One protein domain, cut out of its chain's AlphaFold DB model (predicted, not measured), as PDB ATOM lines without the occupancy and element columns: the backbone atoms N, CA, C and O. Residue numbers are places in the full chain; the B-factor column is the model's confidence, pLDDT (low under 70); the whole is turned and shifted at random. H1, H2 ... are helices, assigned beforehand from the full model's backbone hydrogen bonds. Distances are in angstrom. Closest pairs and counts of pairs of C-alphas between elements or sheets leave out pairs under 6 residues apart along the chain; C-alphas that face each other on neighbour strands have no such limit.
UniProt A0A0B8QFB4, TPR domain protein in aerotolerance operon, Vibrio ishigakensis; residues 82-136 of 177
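What this domain is: This is residues 82 to 136 of the 177 residues of the protein "TPR domain protein in aerotolerance operon" of Vibrio ishigakensis (UniProt A0A0B8QFB4). A long helix, H2, makes the length of a rod, with the shorter H1 side by side with its first half in a helical hairpin. At the other end of H2 the small helix H3 packs on it, and residues 127 to 136, with no named element, fold back along H2 as a tail. The printed part has 55 residues with three named helices, in the order H1, H2, H3, and no named strand; the class is all helix. It is only just loose, close to compact, with a radius of gyration of the C-alphas of 12.3 A, and it spans 41 by 20 by 12 A.

Where its parts are: H2, residues 98 to 117, is 28.8 A long from C-alpha 98 at (16.598, 59.889, 44.946) to C-alpha 117 at (22.788, 34.740, 57.585). H1, residues 82 to 91, is 14.6 A long and begins with C-alpha 82 at (25.672, 44.096, 45.157). H3, residues 123 to 126, ends with C-alpha 126 at (17.107, 34.119, 49.529).

How they stand to each other: H2 and H1 touch, and their closest C-alphas, those of Ala 101 and Tyr 88, are 4.9 A apart. They form a helical hairpin and run opposite ways at a shallow tilt of 18 degrees. H2 touches H3 with residues 111 to 115 alone; the closest C-alphas of the two, those of Ile 115 and Glu 126, are 5.6 A apart. H1 and H3 are apart. In H1 and H2 every O i to N i+4 pair is within hydrogen-bond range; H3 is too short for such a pair, and its one O i to N i+3 pair is within range.

The domain as a whole: The two C-alphas farthest apart, those of Glu 95 and Glu 121, are 41.4 A apart. The printed part has no cut. The link from H1 to H2 is short, and that from H2 to H3 is tight. The mean pLDDT of the printed part is 88.9; residues 131 and 136 are under 70.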
ATOM      1  N   GLU A  82      24.554  43.170  44.972       97.69
ATOM      2  CA  GLU A  82      25.672  44.096  45.157       97.69
ATOM      3  C   GLU A  82      25.770  45.088  43.999       97.69
ATOM      4  O   GLU A  82      26.057  46.266  44.217       97.69
ATOM      5  N   LYS A  83      25.492  44.628  42.771       98.06
ATOM      6  CA  LYS A  83      25.497  45.496  41.595       98.06
ATOM      7  C   LYS A  83      24.329  46.473  41.633       98.06
ATOM      8  O   LYS A  83      24.530  47.663  41.415       98.06
ATOM      9  N   ALA A  84      23.133  45.991  41.968       97.50
ATOM     10  CA  ALA A  84      21.963  46.842  42.149       97.50
ATOM     11  C   ALA A  84      22.196  47.903  43.238       97.50
ATOM     12  O   ALA A  84      21.921  49.079  43.023       97.50
ATOM     13  N   LEU A  85      22.782  47.515  44.377       98.19
ATOM     14  CA  LEU A  85      23.139  48.426  45.467       98.19
ATOM     15  C   LEU A  85      24.101  49.532  45.011       98.19
ATOM     16  O   LEU A  85      23.891  50.699  45.347       98.19
ATOM     17  N   GLU A  86      25.147  49.182  44.258       98.31
ATOM     18  CA  GLU A  86      26.082  50.156  43.680       98.31
ATOM     19  C   GLU A  86      25.338  51.167  42.800       98.31
ATOM     20  O   GLU A  86      25.526  52.374  42.947       98.31
ATOM     21  N   MET A  87      24.460  50.679  41.924       97.50
ATOM     22  CA  MET A  87      23.723  51.517  40.984       97.50
ATOM     23  C   MET A  87      22.714  52.436  41.677       97.50
ATOM     24  O   MET A  87      22.722  53.638  41.424       97.50
ATOM     25  N   TYR A  88      21.911  51.931  42.620       97.62
ATOM     26  CA  TYR A  88      21.015  52.796  43.394       97.62
ATOM     27  C   TYR A  88      21.787  53.843  44.201       97.62
ATOM     28  O   TYR A  88      21.327  54.971  44.336       97.62
ATOM     29  N   THR A  89      22.988  53.517  44.690       98.00
ATOM     30  CA  THR A  89      23.839  54.487  45.401       98.00
ATOM     31  C   THR A  89      24.235  55.666  44.509       98.00
ATOM     32  O   THR A  89      24.363  56.779  45.009       98.00
ATOM     33  N   GLN A  90      24.389  55.460  43.201       96.62
ATOM     34  CA  GLN A  90      24.662  56.547  42.253       96.62
ATOM     35  C   GLN A  90      23.422  57.417  41.994       96.62
ATOM     36  O   GLN A  90      23.556  58.599  41.694       96.62
ATOM     37  N   LEU A  91      22.220  56.863  42.173       95.56
ATOM     38  CA  LEU A  91      20.941  57.528  41.898       95.56
ATOM     39  C   LEU A  91      20.390  58.334  43.084       95.56
ATOM     40  O   LEU A  91      19.383  59.020  42.938       95.56
ATOM     41  N   VAL A  92      21.057  58.332  44.245       95.75
ATOM     42  CA  VAL A  92      20.626  59.122  45.423       95.75
ATOM     43  C   VAL A  92      20.696  60.634  45.206       95.75
ATOM     44  O   VAL A  92      20.128  61.392  45.987       95.75
ATOM     45  N   THR A  93      21.414  61.080  44.174       93.81
ATOM     46  CA  THR A  93      21.485  62.488  43.767       93.81
ATOM     47  C   THR A  93      20.556  62.818  42.599       93.81
ATOM     48  O   THR A  93      20.552  63.964  42.159       93.81
ATOM     49  N   SER A  94      19.807  61.841  42.078       90.12
ATOM     50  CA  SER A  94      18.840  62.059  40.999       90.12
ATOM     51  C   SER A  94      17.691  62.941  41.483       90.12
ATOM     52  O   SER A  94      17.124  62.687  42.543       90.12
ATOM     53  N   GLU A  95      17.313  63.956  40.704       89.00
ATOM     54  CA  GLU A  95      16.169  64.820  41.043       89.00
ATOM     55  C   GLU A  95      14.850  64.046  41.077       89.00
ATOM     56  O   GLU A  95      13.981  64.336  41.899       89.00
ATOM     57  N   ARG A  96      14.727  63.060  40.184       84.19
ATOM     58  CA  ARG A  96      13.622  62.109  40.172       84.19
ATOM     59  C   ARG A  96      13.933  61.054  41.232       84.19
ATOM     60  O   ARG A  96      13.434  61.172  42.345       84.19
ATOM     61  N   PHE A  97      14.883  60.157  40.951       86.38
ATOM     62  CA  PHE A  97      15.029  58.836  41.586       86.38
ATOM     63  C   PHE A  97      15.588  58.780  43.009       86.38
ATOM     64  O   PHE A  97      15.714  57.684  43.561       86.38
ATOM     65  N   ALA A  98      15.925  59.906  43.646       90.69
ATOM     66  CA  ALA A  98      16.598  59.889  44.946       90.69
ATOM     67  C   ALA A  98      15.799  59.171  46.046       90.69
ATOM     68  O   ALA A  98      16.385  58.443  46.859       90.69
ATOM     69  N   LYS A  99      14.469  59.347  46.089       90.88
ATOM     70  CA  LYS A  99      13.627  58.743  47.134       90.88
ATOM     71  C   LYS A  99      13.544  57.232  46.929       90.88
ATOM     72  O   LYS A  99      13.833  56.483  47.866       90.88
ATOM     73  N   ALA A 100      13.192  56.788  45.722       84.81
ATOM     74  CA  ALA A 100      13.097  55.364  45.417       84.81
ATOM     75  C   ALA A 100      14.458  54.663  45.519       84.81
ATOM     76  O   ALA A 100      14.550  53.591  46.111       84.81
ATOM     77  N   ALA A 101      15.536  55.292  45.043       93.31
ATOM     78  CA  ALA A 101      16.885  54.746  45.152       93.31
ATOM     79  C   ALA A 101      17.312  54.574  46.615       93.31
ATOM     80  O   ALA A 101      17.843  53.528  46.980       93.31
ATOM     81  N   THR A 102      17.025  55.550  47.482       95.56
ATOM     82  CA  THR A 102      17.336  55.448  48.918       95.56
ATOM     83  C   THR A 102      16.595  54.287  49.583       95.56
ATOM     84  O   THR A 102      17.188  53.550  50.373       95.56
ATOM     85  N   HIS A 103      15.319  54.087  49.241       92.12
ATOM     86  CA  HIS A 103      14.545  52.935  49.707       92.12
ATOM     87  C   HIS A 103      15.136  51.617  49.189       92.12
ATOM     88  O   HIS A 103      15.419  50.711  49.971       92.12
ATOM     89  N   ASN A 104      15.422  51.535  47.890       92.12
ATOM     90  CA  ASN A 104      15.943  50.325  47.259       92.12
ATOM     91  C   ASN A 104      17.346  49.957  47.763       92.12
ATOM     92  O   ASN A 104      17.644  48.778  47.926       92.12
ATOM     93  N   ILE A 105      18.185  50.935  48.129       97.38
ATOM     94  CA  ILE A 105      19.455  50.699  48.841       97.38
ATOM     95  C   ILE A 105      19.221  49.923  50.138       97.38
ATOM     96  O   ILE A 105      19.990  49.011  50.449       97.38
ATOM     97  N   GLN A 106      18.191  50.284  50.905       95.88
ATOM     98  CA  GLN A 106      17.879  49.597  52.154       95.88
ATOM     99  C   GLN A 106      17.409  48.165  51.885       95.88
ATOM    100  O   GLN A 106      17.938  47.236  52.491       95.88
ATOM    101  N   VAL A 107      16.524  47.975  50.901       93.38
ATOM    102  CA  VAL A 107      16.067  46.644  50.465       93.38
ATOM    103  C   VAL A 107      17.249  45.761  50.053       93.38
ATOM    104  O   VAL A 107      17.339  44.615  50.488       93.38
ATOM    105  N   MET A 108      18.200  46.290  49.272       96.69
ATOM    106  CA  MET A 108      19.390  45.535  48.859       96.69
ATOM    107  C   MET A 108      20.276  45.164  50.047       96.69
ATOM    108  O   MET A 108      20.741  44.029  50.129       96.69
ATOM    109  N   LYS A 109      20.504  46.086  50.989       96.94
ATOM    110  CA  LYS A 109      21.290  45.799  52.201       96.94
ATOM    111  C   LYS A 109      20.652  44.694  53.035       96.94
ATOM    112  O   LYS A 109      21.364  43.788  53.468       96.94
ATOM    113  N   ASP A 110      19.337  44.749  53.216       93.50
ATOM    114  CA  ASP A 110      18.597  43.758  53.992       93.50
ATOM    115  C   ASP A 110      18.614  42.387  53.302       93.50
ATOM    116  O   ASP A 110      18.887  41.378  53.952       93.50
ATOM    117  N   ALA A 111      18.427  42.343  51.979       91.94
ATOM    118  CA  ALA A 111      18.513  41.112  51.196       91.94
ATOM    119  C   ALA A 111      19.923  40.491  51.238       91.94
ATOM    120  O   ALA A 111      20.072  39.300  51.513       91.94
ATOM    121  N   ILE A 112      20.974  41.299  51.059       94.44
ATOM    122  CA  ILE A 112      22.371  40.845  51.164       94.44
ATOM    123  C   ILE A 112      22.656  40.285  52.561       94.44
ATOM    124  O   ILE A 112      23.311  39.248  52.690       94.44
ATOM    125  N   GLN A 113      22.183  40.953  53.616       94.81
ATOM    126  CA  GLN A 113      22.377  40.479  54.983       94.81
ATOM    127  C   GLN A 113      21.634  39.159  55.225       94.81
ATOM    128  O   GLN A 113      22.219  38.217  55.754       94.81
ATOM    129  N   LYS A 114      20.393  39.048  54.746       92.00
ATOM    130  CA  LYS A 114      19.591  37.826  54.849       92.00
ATOM    131  C   LYS A 114      20.270  36.627  54.183       92.00
ATOM    132  O   LYS A 114      20.298  35.552  54.769       92.00
ATOM    133  N   ILE A 115      20.881  36.816  53.011       91.38
ATOM    134  CA  ILE A 115      21.640  35.760  52.317       91.38
ATOM    135  C   ILE A 115      22.885  35.349  53.106       91.38
ATOM    136  O   ILE A 115      23.211  34.165  53.146       91.38
ATOM    137  N   LYS A 116      23.586  36.301  53.737       92.44
ATOM    138  CA  LYS A 116      24.771  36.007  54.564       92.44
ATOM    139  C   LYS A 116      24.427  35.186  55.803       92.44
ATOM    140  O   LYS A 116      25.226  34.342  56.200       92.44
ATOM    141  N   ASP A 117      23.259  35.434  56.385       93.19
ATOM    142  CA  ASP A 117      22.788  34.740  57.585       93.19
ATOM    143  C   ASP A 117      22.056  33.422  57.260       93.19
ATOM    144  O   ASP A 117      21.769  32.627  58.158       93.19
ATOM    145  N   ALA A 118      21.757  33.167  55.981       91.00
ATOM    146  CA  ALA A 118      21.032  31.985  55.544       91.00
ATOM    147  C   ALA A 118      21.901  30.713  55.596       91.00
ATOM    148  O   ALA A 118      23.076  30.730  55.216       91.00
ATOM    149  N   PRO A 119      21.329  29.561  55.997       91.94
ATOM    150  CA  PRO A 119      22.011  28.281  55.857       91.94
ATOM    151  C   PRO A 119      22.260  27.963  54.367       91.94
ATOM    152  O   PRO A 119      21.457  28.366  53.519       91.94
ATOM    153  N   PRO A 120      23.311  27.190  54.025       87.81
ATOM    154  CA  PRO A 120      23.690  26.913  52.632       87.81
ATOM    155  C   PRO A 120      22.552  26.376  51.753       87.81
ATOM    156  O   PRO A 120      22.483  26.674  50.565       87.81
ATOM    157  N   GLU A 121      21.633  25.614  52.346       87.75
ATOM    158  CA  GLU A 121      20.482  25.005  51.671       87.75
ATOM    159  C   GLU A 121      19.402  26.026  51.255       87.75
ATOM    160  O   GLU A 121      18.613  25.744  50.357       87.75
ATOM    161  N   ALA A 122      19.374  27.214  51.870       85.62
ATOM    162  CA  ALA A 122      18.378  28.260  51.615       85.62
ATOM    163  C   ALA A 122      18.904  29.430  50.763       85.62
ATOM    164  O   ALA A 122      18.106  30.238  50.290       85.62
ATOM    165  N   MET A 123      20.221  29.521  50.522       81.38
ATOM    166  CA  MET A 123      20.848  30.692  49.884       81.38
ATOM    167  C   MET A 123      20.242  31.059  48.522       81.38
ATOM    168  O   MET A 123      20.116  32.237  48.208       81.38
ATOM    169  N   GLU A 124      19.855  30.075  47.706       80.75
ATOM    170  CA  GLU A 124      19.330  30.346  46.362       80.75
ATOM    171  C   GLU A 124      17.900  30.903  46.381       80.75
ATOM    172  O   GLU A 124      17.539  31.725  45.542       80.75
ATOM    173  N   ALA A 125      17.090  30.499  47.363       80.19
ATOM    174  CA  ALA A 125      15.768  31.083  47.567       80.19
ATOM    175  C   ALA A 125      15.874  32.525  48.084       80.19
ATOM    176  O   ALA A 125      15.073  33.371  47.697       80.19
ATOM    177  N   GLU A 126      16.888  32.808  48.905       84.12
ATOM    178  CA  GLU A 126      17.107  34.119  49.529       84.12
ATOM    179  C   GLU A 126      17.681  35.182  48.582       84.12
ATOM    180  O   GLU A 126      17.571  36.373  48.856       84.12
ATOM    181  N   LYS A 127      18.244  34.778  47.437       79.88
ATOM    182  CA  LYS A 127      18.681  35.711  46.381       79.88
ATOM    183  C   LYS A 127      17.535  36.397  45.647       79.88
ATOM    184  O   LYS A 127      17.770  37.390  44.964       79.88
ATOM    185  N   LYS A 128      16.319  35.857  45.736       80.31
ATOM    186  CA  LYS A 128      15.148  36.437  45.082       80.31
ATOM    187  C   LYS A 128      14.541  37.501  45.982       80.31
ATOM    188  O   LYS A 128      14.112  37.207  47.096       80.31
ATOM    189  N   ILE A 129      14.485  38.720  45.472       77.94
ATOM    190  CA  ILE A 129      13.747  39.812  46.100       77.94
ATOM    191  C   ILE A 129      12.265  39.725  45.726       77.94
ATOM    192  O   ILE A 129      11.918  39.231  44.657       77.94
ATOM    193  N   ASP A 130      11.397  40.163  46.634       73.25
ATOM    194  CA  ASP A 130       9.958  40.258  46.378       73.25
ATOM    195  C   ASP A 130       9.671  41.546  45.607       73.25
ATOM    196  O   ASP A 130      10.058  42.627  46.056       73.25
ATOM    197  N   ASP A 131       8.951  41.434  44.491       64.81
ATOM    198  CA  ASP A 131       8.628  42.556  43.610       64.81
ATOM    199  C   ASP A 131       7.916  43.720  44.310       64.81
ATOM    200  O   ASP A 131       7.963  44.860  43.862       64.81
ATOM    201  N   ARG A 132       7.288  43.467  45.460       70.56
ATOM    202  CA  ARG A 132       6.591  44.488  46.253       70.56
ATOM    203  C   ARG A 132       7.518  45.315  47.142       70.56
ATOM    204  O   ARG A 132       7.042  46.239  47.801       70.56
ATOM    205  N   GLN A 133       8.790  44.938  47.260       73.81
ATOM    206  CA  GLN A 133       9.734  45.600  48.156       73.81
ATOM    207  C   GLN A 133      10.474  46.748  47.486       73.81
ATOM    208  O   GLN A 133      10.795  47.707  48.184       73.81
ATOM    209  N   LEU A 134      10.742  46.669  46.182       76.62
ATOM    210  CA  LEU A 134      11.355  47.782  45.468       76.62
ATOM    211  C   LEU A 134      10.333  48.905  45.275       76.62
ATOM    212  O   LEU A 134       9.185  48.676  44.904       76.62
ATOM    213  N   ALA A 135      10.767  50.128  45.550       78.69
ATOM    214  CA  ALA A 135      10.045  51.324  45.178       78.69
ATOM    215  C   ALA A 135      10.313  51.607  43.700       78.69
ATOM    216  O   ALA A 135      11.473  51.681  43.295       78.69
ATOM    217  N   ASP A 136       9.247  51.816  42.932       65.88
ATOM    218  CA  ASP A 136       9.309  52.329  41.569       65.88
ATOM    219  C   ASP A 136       8.794  53.764  41.554       65.88
ATOM    220  O   ASP A 136       7.675  54.071  41.980       65.88
TER     221      ASP A 136